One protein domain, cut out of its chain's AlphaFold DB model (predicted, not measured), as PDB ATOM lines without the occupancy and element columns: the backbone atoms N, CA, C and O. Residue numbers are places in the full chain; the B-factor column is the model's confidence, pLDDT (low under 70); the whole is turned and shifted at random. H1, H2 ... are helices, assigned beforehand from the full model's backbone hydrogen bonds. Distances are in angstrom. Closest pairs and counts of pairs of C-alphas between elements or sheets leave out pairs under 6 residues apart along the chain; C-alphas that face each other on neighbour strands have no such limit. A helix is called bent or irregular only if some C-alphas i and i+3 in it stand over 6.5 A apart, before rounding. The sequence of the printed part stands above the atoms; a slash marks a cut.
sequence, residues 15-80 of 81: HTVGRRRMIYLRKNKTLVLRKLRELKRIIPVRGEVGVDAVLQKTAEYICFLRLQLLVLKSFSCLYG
ATOM      1  N   HIS A  15      92.435 123.751  80.497       53.34
ATOM      2  CA  HIS A  15      93.802 123.261  80.703       53.34
ATOM      3  C   HIS A  15      94.475 123.806  81.974       53.34
ATOM      4  O   HIS A  15      95.257 123.102  82.613       53.34
ATOM      5  N   THR A  16      94.170 125.040  82.382       55.22
ATOM      6  CA  THR A  16      94.755 125.642  83.593       55.22
ATOM      7  C   THR A  16      94.233 125.014  84.887       55.22
ATOM      8  O   THR A  16      94.986 124.916  85.859       55.22
ATOM      9  N   VAL A  17      92.996 124.511  84.900       56.47
ATOM     10  CA  VAL A  17      92.397 123.840  86.066       56.47
ATOM     11  C   VAL A  17      92.981 122.434  86.241       56.47
ATOM     12  O   VAL A  17      93.412 122.077  87.340       56.47
ATOM     13  N   GLY A  18      93.094 121.667  85.150       61.72
ATOM     14  CA  GLY A  18      93.734 120.345  85.163       61.72
ATOM     15  C   GLY A  18      95.214 120.412  85.557       61.72
ATOM     16  O   GLY A  18      95.685 119.626  86.381       61.72
ATOM     17  N   ARG A  19      95.935 121.426  85.061       65.75
ATOM     18  CA  ARG A  19      97.346 121.657  85.403       65.75
ATOM     19  C   ARG A  19      97.537 121.994  86.886       65.75
ATOM     20  O   ARG A  19      98.457 121.469  87.508       65.75
ATOM     21  N   ARG A  20      96.649 122.801  87.481       68.81
ATOM     22  CA  ARG A  20      96.670 123.101  88.927       68.81
ATOM     23  C   ARG A  20      96.397 121.861  89.784       68.81
ATOM     24  O   ARG A  20      97.132 121.634  90.744       68.81
ATOM     25  N   ARG A  21      95.416 121.023  89.414       70.38
ATOM     26  CA  ARG A  21      95.147 119.737  90.094       70.38
ATOM     27  C   ARG A  21      96.350 118.795  90.044       70.38
ATOM     28  O   ARG A  21      96.731 118.258  91.080       70.38
ATOM     29  N   MET A  22      96.994 118.644  88.886       71.94
ATOM     30  CA  MET A  22      98.196 117.808  88.760       71.94
ATOM     31  C   MET A  22      99.354 118.299  89.637       71.94
ATOM     32  O   MET A  22     100.030 117.492  90.272       71.94
ATOM     33  N   ILE A  23      99.572 119.616  89.716       72.19
ATOM     34  CA  ILE A  23     100.603 120.196  90.591       72.19
ATOM     35  C   ILE A  23     100.287 119.911  92.063       72.19
ATOM     36  O   ILE A  23     101.189 119.534  92.811       72.19
ATOM     37  N   TYR A  24      99.027 120.055  92.479       71.25
ATOM     38  CA  TYR A  24      98.599 119.765  93.849       71.25
ATOM     39  C   TYR A  24      98.788 118.283  94.210       71.25
ATOM     40  O   TYR A  24      99.408 117.973  95.224       71.25
ATOM     41  N   LEU A  25      98.368 117.363  93.335       74.75
ATOM     42  CA  LEU A  25      98.580 115.921  93.519       74.75
ATOM     43  C   LEU A  25     100.069 115.563  93.601       74.75
ATOM     44  O   LEU A  25     100.474 114.789  94.467       74.75
ATOM     45  N   ARG A  26     100.907 116.162  92.746       74.75
ATOM     46  CA  ARG A  26     102.362 115.954  92.774       74.75
ATOM     47  C   ARG A  26     102.977 116.466  94.078       74.75
ATOM     48  O   ARG A  26     103.762 115.744  94.686       74.75
ATOM     49  N   LYS A  27     102.593 117.663  94.533       74.94
ATOM     50  CA  LYS A  27     103.031 118.220  95.824       74.94
ATOM     51  C   LYS A  27     102.612 117.323  96.994       74.94
ATOM     52  O   LYS A  27     103.451 116.979  97.825       74.94
ATOM     53  N   ASN A  28     101.367 116.851  97.012       75.19
ATOM     54  CA  ASN A  28     100.882 115.944  98.053       75.19
ATOM     55  C   ASN A  28     101.639 114.614  98.048       75.19
ATOM     56  O   ASN A  28     102.090 114.171  99.101       75.19
ATOM     57  N   LYS A  29     101.886 114.025  96.870       82.44
ATOM     58  CA  LYS A  29     102.698 112.806  96.747       82.44
ATOM     59  C   LYS A  29     104.099 113.008  97.331       82.44
ATOM     60  O   LYS A  29     104.579 112.154  98.069       82.44
ATOM     61  N   THR A  30     104.745 114.147  97.067       87.06
ATOM     62  CA  THR A  30     106.077 114.434  97.635       87.06
ATOM     63  C   THR A  30     106.062 114.600  99.153       87.06
ATOM     64  O   THR A  30     106.985 114.134  99.822       87.06
ATOM     65  N   LEU A  31     105.010 115.210  99.706       91.94
ATOM     66  CA  LEU A  31     104.859 115.389 101.147       91.94
ATOM     67  C   LEU A  31     104.621 114.050 101.850       91.94
ATOM     68  O   LEU A  31     105.295 113.756 102.834       91.94
ATOM     69  N   VAL A  32     103.736 113.212 101.306       90.81
ATOM     70  CA  VAL A  32     103.468 111.865 101.832       90.81
ATOM     71  C   VAL A  32     104.739 111.015 101.804       90.81
ATOM     72  O   VAL A  32     105.093 110.413 102.811       90.81
ATOM     73  N   LEU A  33     105.499 111.032 100.705       89.88
ATOM     74  CA  LEU A  33     106.773 110.307 100.618       89.88
ATOM     75  C   LEU A  33     107.828 110.829 101.601       89.88
ATOM     76  O   LEU A  33     108.623 110.055 102.133       89.88
ATOM     77  N   ARG A  34     107.867 112.142 101.856       93.44
ATOM     78  CA  ARG A  34     108.735 112.712 102.895       93.44
ATOM     79  C   ARG A  34     108.327 112.208 104.280       93.44
ATOM     80  O   ARG A  34     109.192 111.738 105.010       93.44
ATOM     81  N   LYS A  35     107.032 112.236 104.605       93.69
ATOM     82  CA  LYS A  35     106.506 111.743 105.884       93.69
ATOM     83  C   LYS A  35     106.750 110.251 106.086       93.69
ATOM     84  O   LYS A  35     107.165 109.855 107.165       93.69
ATOM     85  N   LEU A  36     106.587 109.440 105.044       91.69
ATOM     86  CA  LEU A  36     106.899 108.011 105.100       91.69
ATOM     87  C   LEU A  36     108.390 107.749 105.333       91.69
ATOM     88  O   LEU A  36     108.735 106.851 106.094       91.69
ATOM     89  N   ARG A  37     109.283 108.544 104.729       90.94
ATOM     90  CA  ARG A  37     110.727 108.455 105.005       90.94
ATOM     91  C   ARG A  37     111.066 108.857 106.435       90.94
ATOM     92  O   ARG A  37     111.860 108.176 107.068       90.94
ATOM     93  N   GLU A  38     110.465 109.932 106.941       93.12
ATOM     94  CA  GLU A  38     110.602 110.336 108.347       93.12
ATOM     95  C   GLU A  38     110.121 109.211 109.281       93.12
ATOM     96  O   GLU A  38     110.842 108.833 110.200       93.12
ATOM     97  N   LEU A  39     108.970 108.600 108.988       93.50
ATOM     98  CA  LEU A  39     108.422 107.492 109.771       93.50
ATOM     99  C   LEU A  39     109.350 106.269 109.768       93.50
ATOM    100  O   LEU A  39     109.681 105.755 110.834       93.50
ATOM    101  N   LYS A  40     109.858 105.859 108.596       91.44
ATOM    102  CA  LYS A  40     110.831 104.757 108.464       91.44
ATOM    103  C   LYS A  40     112.109 104.965 109.293       91.44
ATOM    104  O   LYS A  40     112.741 103.983 109.652       91.44
ATOM    105  N   ARG A  41     112.504 106.211 109.590       91.06
ATOM    106  CA  ARG A  41     113.686 106.505 110.426       91.06
ATOM    107  C   ARG A  41     113.430 106.337 111.923       91.06
ATOM    108  O   ARG A  41     114.384 106.129 112.660       91.06
ATOM    109  N   ILE A  42     112.184 106.496 112.367       93.81
ATOM    110  CA  ILE A  42     111.810 106.475 113.791       93.81
ATOM    111  C   ILE A  42     111.369 105.074 114.211       93.81
ATOM    112  O   ILE A  42     111.657 104.633 115.321       93.81
ATOM    113  N   ILE A  43     110.637 104.386 113.337       94.19
ATOM    114  CA  ILE A  43     110.093 103.065 113.639       94.19
ATOM    115  C   ILE A  43     111.204 102.022 113.496       94.19
ATOM    116  O   ILE A  43     111.931 102.058 112.500       94.19
ATOM    117  N   PRO A  44     111.329 101.071 114.441       90.50
ATOM    118  CA  PRO A  44     112.325 100.005 114.385       90.50
ATOM    119  C   PRO A  44     111.958  98.962 113.317       90.50
ATOM    120  O   PRO A  44     111.565  97.834 113.609       90.50
ATOM    121  N   VAL A  45     112.070  99.352 112.050       84.62
ATOM    122  CA  VAL A  45     111.833  98.504 110.882       84.62
ATOM    123  C   VAL A  45     113.186  98.040 110.338       84.62
ATOM    124  O   VAL A  45     114.084  98.856 110.139       84.62
ATOM    125  N   ARG A  46     113.360  96.735 110.094       80.69
ATOM    126  CA  ARG A  46     114.582  96.190 109.474       80.69
ATOM    127  C   ARG A  46     114.386  96.009 107.968       80.69
ATOM    128  O   ARG A  46     113.411  95.393 107.555       80.69
ATOM    129  N   GLY A  47     115.356  96.475 107.182       79.19
ATOM    130  CA  GLY A  47     115.408  96.270 105.731       79.19
ATOM    131  C   GLY A  47     114.477  97.173 104.917       79.19
ATOM    132  O   GLY A  47     113.846  98.097 105.433       79.19
ATOM    133  N   GLU A  48     114.414  96.908 103.611       77.19
ATOM    134  CA  GLU A  48     113.457  97.550 102.709       77.19
ATOM    135  C   GLU A  48     112.080  96.915 102.889       77.19
ATOM    136  O   GLU A  48     111.837  95.785 102.472       77.19
ATOM    137  N   VAL A  49     111.177  97.649 103.536       82.31
ATOM    138  CA  VAL A  49     109.819  97.178 103.820       82.31
ATOM    139  C   VAL A  49     108.794  98.087 103.142       82.31
ATOM    140  O   VAL A  49     108.963  99.316 103.074       82.31
ATOM    141  N   GLY A  50     107.740  97.464 102.607       89.81
ATOM    142  CA  GLY A  50     106.624  98.135 101.944       89.81
ATOM    143  C   GLY A  50     105.861  99.091 102.866       89.81
ATOM    144  O   GLY A  50     105.966  99.018 104.091       89.81
ATOM    145  N   VAL A  51     105.087 100.002 102.270       90.69
ATOM    146  CA  VAL A  51     104.357 101.054 103.004       90.69
ATOM    147  C   VAL A  51     103.402 100.461 104.039       90.69
ATOM    148  O   VAL A  51     103.428 100.895 105.187       90.69
ATOM    149  N   ASP A  52     102.627  99.441 103.675       92.25
ATOM    150  CA  ASP A  52     101.635  98.842 104.578       92.25
ATOM    151  C   ASP A  52     102.290  98.213 105.806       92.25
ATOM    152  O   ASP A  52     101.875  98.449 106.937       92.25
ATOM    153  N   ALA A  53     103.397  97.504 105.602       91.81
ATOM    154  CA  ALA A  53     104.158  96.910 106.689       91.81
ATOM    155  C   ALA A  53     104.812  97.969 107.596       91.81
ATOM    156  O   ALA A  53     104.858  97.781 108.809       91.81
ATOM    157  N   VAL A  54     105.262  99.112 107.055       93.25
ATOM    158  CA  VAL A  54     105.728 100.245 107.881       93.25
ATOM    159  C   VAL A  54     104.595 100.786 108.749       93.25
ATOM    160  O   VAL A  54     104.807 101.043 109.933       93.25
ATOM    161  N   LEU A  55     103.395 100.951 108.190       95.00
ATOM    162  CA  LEU A  55     102.233 101.448 108.930       95.00
ATOM    163  C   LEU A  55     101.786 100.454 110.008       95.00
ATOM    164  O   LEU A  55     101.548 100.853 111.147       95.00
ATOM    165  N   GLN A  56     101.765  99.159 109.694       95.19
ATOM    166  CA  GLN A  56     101.466  98.113 110.667       95.19
ATOM    167  C   GLN A  56     102.498  98.094 111.805       95.19
ATOM    168  O   GLN A  56     102.126  98.161 112.976       95.19
ATOM    169  N   LYS A  57     103.799  98.106 111.482       94.94
ATOM    170  CA  LYS A  57     104.873  98.169 112.488       94.94
ATOM    171  C   LYS A  57     104.811  99.440 113.329       94.94
ATOM    172  O   LYS A  57     105.143  99.409 114.509       94.94
ATOM    173  N   THR A  58     104.345 100.544 112.750       96.44
ATOM    174  CA  THR A  58     104.097 101.787 113.488       96.44
ATOM    175  C   THR A  58     103.014 101.588 114.546       96.44
ATOM    176  O   THR A  58     103.216 101.971 115.696       96.44
ATOM    177  N   ALA A  59     101.884 100.974 114.186       97.50
ATOM    178  CA  ALA A  59     100.802 100.700 115.129       97.50
ATOM    179  C   ALA A  59     101.256  99.761 116.261       97.50
ATOM    180  O   ALA A  59     101.013 100.047 117.435       97.50
ATOM    181  N   GLU A  60     101.985  98.694 115.917       96.56
ATOM    182  CA  GLU A  60     102.588  97.768 116.885       96.56
ATOM    183  C   GLU A  60     103.545  98.496 117.840       96.56
ATOM    184  O   GLU A  60     103.461  98.327 119.056       96.56
ATOM    185  N   TYR A  61     104.411  99.366 117.314       97.25
ATOM    186  CA  TYR A  61     105.385 100.094 118.121       97.25
ATOM    187  C   TYR A  61     104.734 101.123 119.054       97.25
ATOM    188  O   TYR A  61     105.122 101.230 120.215       97.25
ATOM    189  N   ILE A  62     103.696 101.835 118.598       98.06
ATOM    190  CA  ILE A  62     102.912 102.733 119.462       98.06
ATOM    191  C   ILE A  62     102.280 101.946 120.616       98.06
ATOM    192  O   ILE A  62     102.307 102.407 121.758       98.06
ATOM    193  N   CYS A  63     101.720 100.768 120.333       98.25
ATOM    194  CA  CYS A  63     101.141  99.906 121.360       98.25
ATOM    195  C   CYS A  63     102.201  99.466 122.382       98.25
ATOM    196  O   CYS A  63     102.007  99.624 123.588       98.25
ATOM    197  N   PHE A  64     103.358  99.009 121.900       97.62
ATOM    198  CA  PHE A  64     104.483  98.605 122.737       97.62
ATOM    199  C   PHE A  64     104.966  99.733 123.659       97.62
ATOM    200  O   PHE A  64     105.061  99.541 124.872       97.62
ATOM    201  N   LEU A  65     105.193 100.935 123.119       98.12
ATOM    202  CA  LEU A  65     105.612 102.092 123.913       98.12
ATOM    203  C   LEU A  65     104.569 102.477 124.970       98.12
ATOM    204  O   LEU A  65     104.925 102.825 126.094       98.12
ATOM    205  N   ARG A  66     103.273 102.394 124.640       98.38
ATOM    206  CA  ARG A  66     102.196 102.649 125.610       98.38
ATOM    207  C   ARG A  66     102.220 101.649 126.761       98.38
ATOM    208  O   ARG A  66     102.058 102.063 127.906       98.38
ATOM    209  N   LEU A  67     102.448 100.369 126.470       98.12
ATOM    210  CA  LEU A  67     102.568  99.336 127.496       98.12
ATOM    211  C   LEU A  67     103.774  99.600 128.406       98.12
ATOM    212  O   LEU A  67     103.626  99.589 129.625       98.12
ATOM    213  N   GLN A  68     104.941  99.908 127.830       97.69
ATOM    214  CA  GLN A  68     106.135 100.252 128.609       97.69
ATOM    215  C   GLN A  68     105.898 101.462 129.515       97.69
ATOM    216  O   GLN A  68     106.249 101.424 130.690       97.69
ATOM    217  N   LEU A  69     105.258 102.515 128.997       97.62
ATOM    218  CA  LEU A  69     104.905 103.689 129.793       97.62
ATOM    219  C   LEU A  69     103.945 103.352 130.935       97.62
ATOM    220  O   LEU A  69     104.093 103.905 132.018       97.62
ATOM    221  N   LEU A  70     102.967 102.473 130.710       97.56
ATOM    222  CA  LEU A  70     102.039 102.047 131.756       97.56
ATOM    223  C   LEU A  70     102.783 101.313 132.873       97.56
ATOM    224  O   LEU A  70     102.640 101.677 134.035       97.56
ATOM    225  N   VAL A  71     103.633 100.352 132.511       96.62
ATOM    226  CA  VAL A  71     104.452  99.593 133.464       96.62
ATOM    227  C   VAL A  71     105.377 100.522 134.253       96.62
ATOM    228  O   VAL A  71     105.398 100.472 135.480       96.62
ATOM    229  N   LEU A  72     106.095 101.421 133.575       96.50
ATOM    230  CA  LEU A  72     106.988 102.385 134.227       96.50
ATOM    231  C   LEU A  72     106.239 103.337 135.162       96.50
ATOM    232  O   LEU A  72     106.736 103.635 136.242       96.50
ATOM    233  N   LYS A  73     105.033 103.784 134.790       96.12
ATOM    234  CA  LYS A  73     104.183 104.596 135.673       96.12
ATOM    235  C   LYS A  73     103.741 103.826 136.910       96.12
ATOM    236  O   LYS A  73     103.740 104.398 137.994       96.12
ATOM    237  N   SER A  74     103.395 102.546 136.773       95.06
ATOM    238  CA  SER A  74     103.086 101.691 137.922       95.06
ATOM    239  C   SER A  74     104.292 101.560 138.852       95.06
ATOM    240  O   SER A  74     104.141 101.723 140.057       95.06
ATOM    241  N   PHE A  75     105.493 101.351 138.307       95.25
ATOM    242  CA  PHE A  75     106.723 101.329 139.100       95.25
ATOM    243  C   PHE A  75     107.007 102.677 139.779       95.25
ATOM    244  O   PHE A  75     107.205 102.706 140.985       95.25
ATOM    245  N   SER A  76     106.963 103.797 139.058       95.00
ATOM    246  CA  SER A  76     107.144 105.135 139.650       95.00
ATOM    247  C   SER A  76     106.137 105.396 140.779       95.00
ATOM    248  O   SER A  76     106.524 105.848 141.851       95.00
ATOM    249  N   CYS A  77     104.875 104.989 140.611       92.81
ATOM    250  CA  CYS A  77     103.866 105.098 141.664       92.81
ATOM    251  C   CYS A  77     104.188 104.244 142.905       92.81
ATOM    252  O   CYS A  77     103.947 104.690 144.022       92.81
ATOM    253  N   LEU A  78     104.740 103.040 142.719       92.88
ATOM    254  CA  LEU A  78     105.113 102.142 143.818       92.88
ATOM    255  C   LEU A  78     106.385 102.586 144.550       92.88
ATOM    256  O   LEU A  78     106.477 102.419 145.763       92.88
ATOM    257  N   TYR A  79     107.365 103.117 143.819       92.88
ATOM    258  CA  TYR A  79     108.698 103.427 144.344       92.88
ATOM    259  C   TYR A  79     108.923 104.923 144.616       92.88
ATOM    260  O   TYR A  79     109.957 105.284 145.170       92.88
ATOM    261  N   GLY A  80     107.965 105.791 144.272       78.00
ATOM    262  CA  GLY A  80     107.973 107.214 144.621       78.00
ATOM    263  C   GLY A  80     109.038 108.062 143.918       78.00
ATOM    264  O   GLY A  80     109.375 109.128 144.431       78.00
TER     265      GLY A  80
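Overview. This is residues 15 to 80 of the 81 residues of an uncharacterized protein of Ananas comosus (UniProt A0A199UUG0). Two long helices, H2 and H1, meet near their ends as a wide, open V: the last turns of H1 lie beside the first turn of H2, and both helices run on in the same general direction. Between them the chain loops back through residues 43 to 50, and the two long arms, residues 15 to 32 and 63 to 80, stick out free at opposite ends of the longest axis. The printed part has 66 residues with two named helices, in the order H1, H2, and no named strand; the class is all helix. The whole is extended, with a radius of gyration of the C-alphas of 19.4 A and spans of 68 by 27 by 15 A.

Along the chain. H2, the longest helix by residues, takes residues 51 to 79 and measures 41.6 A from C-alpha 51 at (104.357, 101.054, 103.004) to C-alpha 79 at (108.698, 103.427, 144.344). H1 takes residues 15 to 42 and measures 41.2 A, beginning with C-alpha 15 at (93.802, 123.261, 80.703).

Arrangement. H2 and H1 only just touch, with 3 pairs of C-alphas within 8 A. H2 touches H1 with residues 51 to 54 alone, and H1 touches H2 with residues 36 to 40 alone. The closest C-alphas of the two are those of Val 54 and Lys 40, 6.8 A apart. Their lines stand at a steep tilt of 44 degrees, and they run the same way. Neither helix is bent. In H1 and H2 every O i to N i+4 pair is within hydrogen-bond range.

Size, cuts and confidence. The two C-alphas farthest apart are those of His 15 and Tyr 79, at 68.3 A, and the outline is only just a rod. The printed part has no cut, and the 8 residues between H1 and H2 make a short link. The mean pLDDT of the printed part is 87.2; residues 15 to 20, in H1, are under 70.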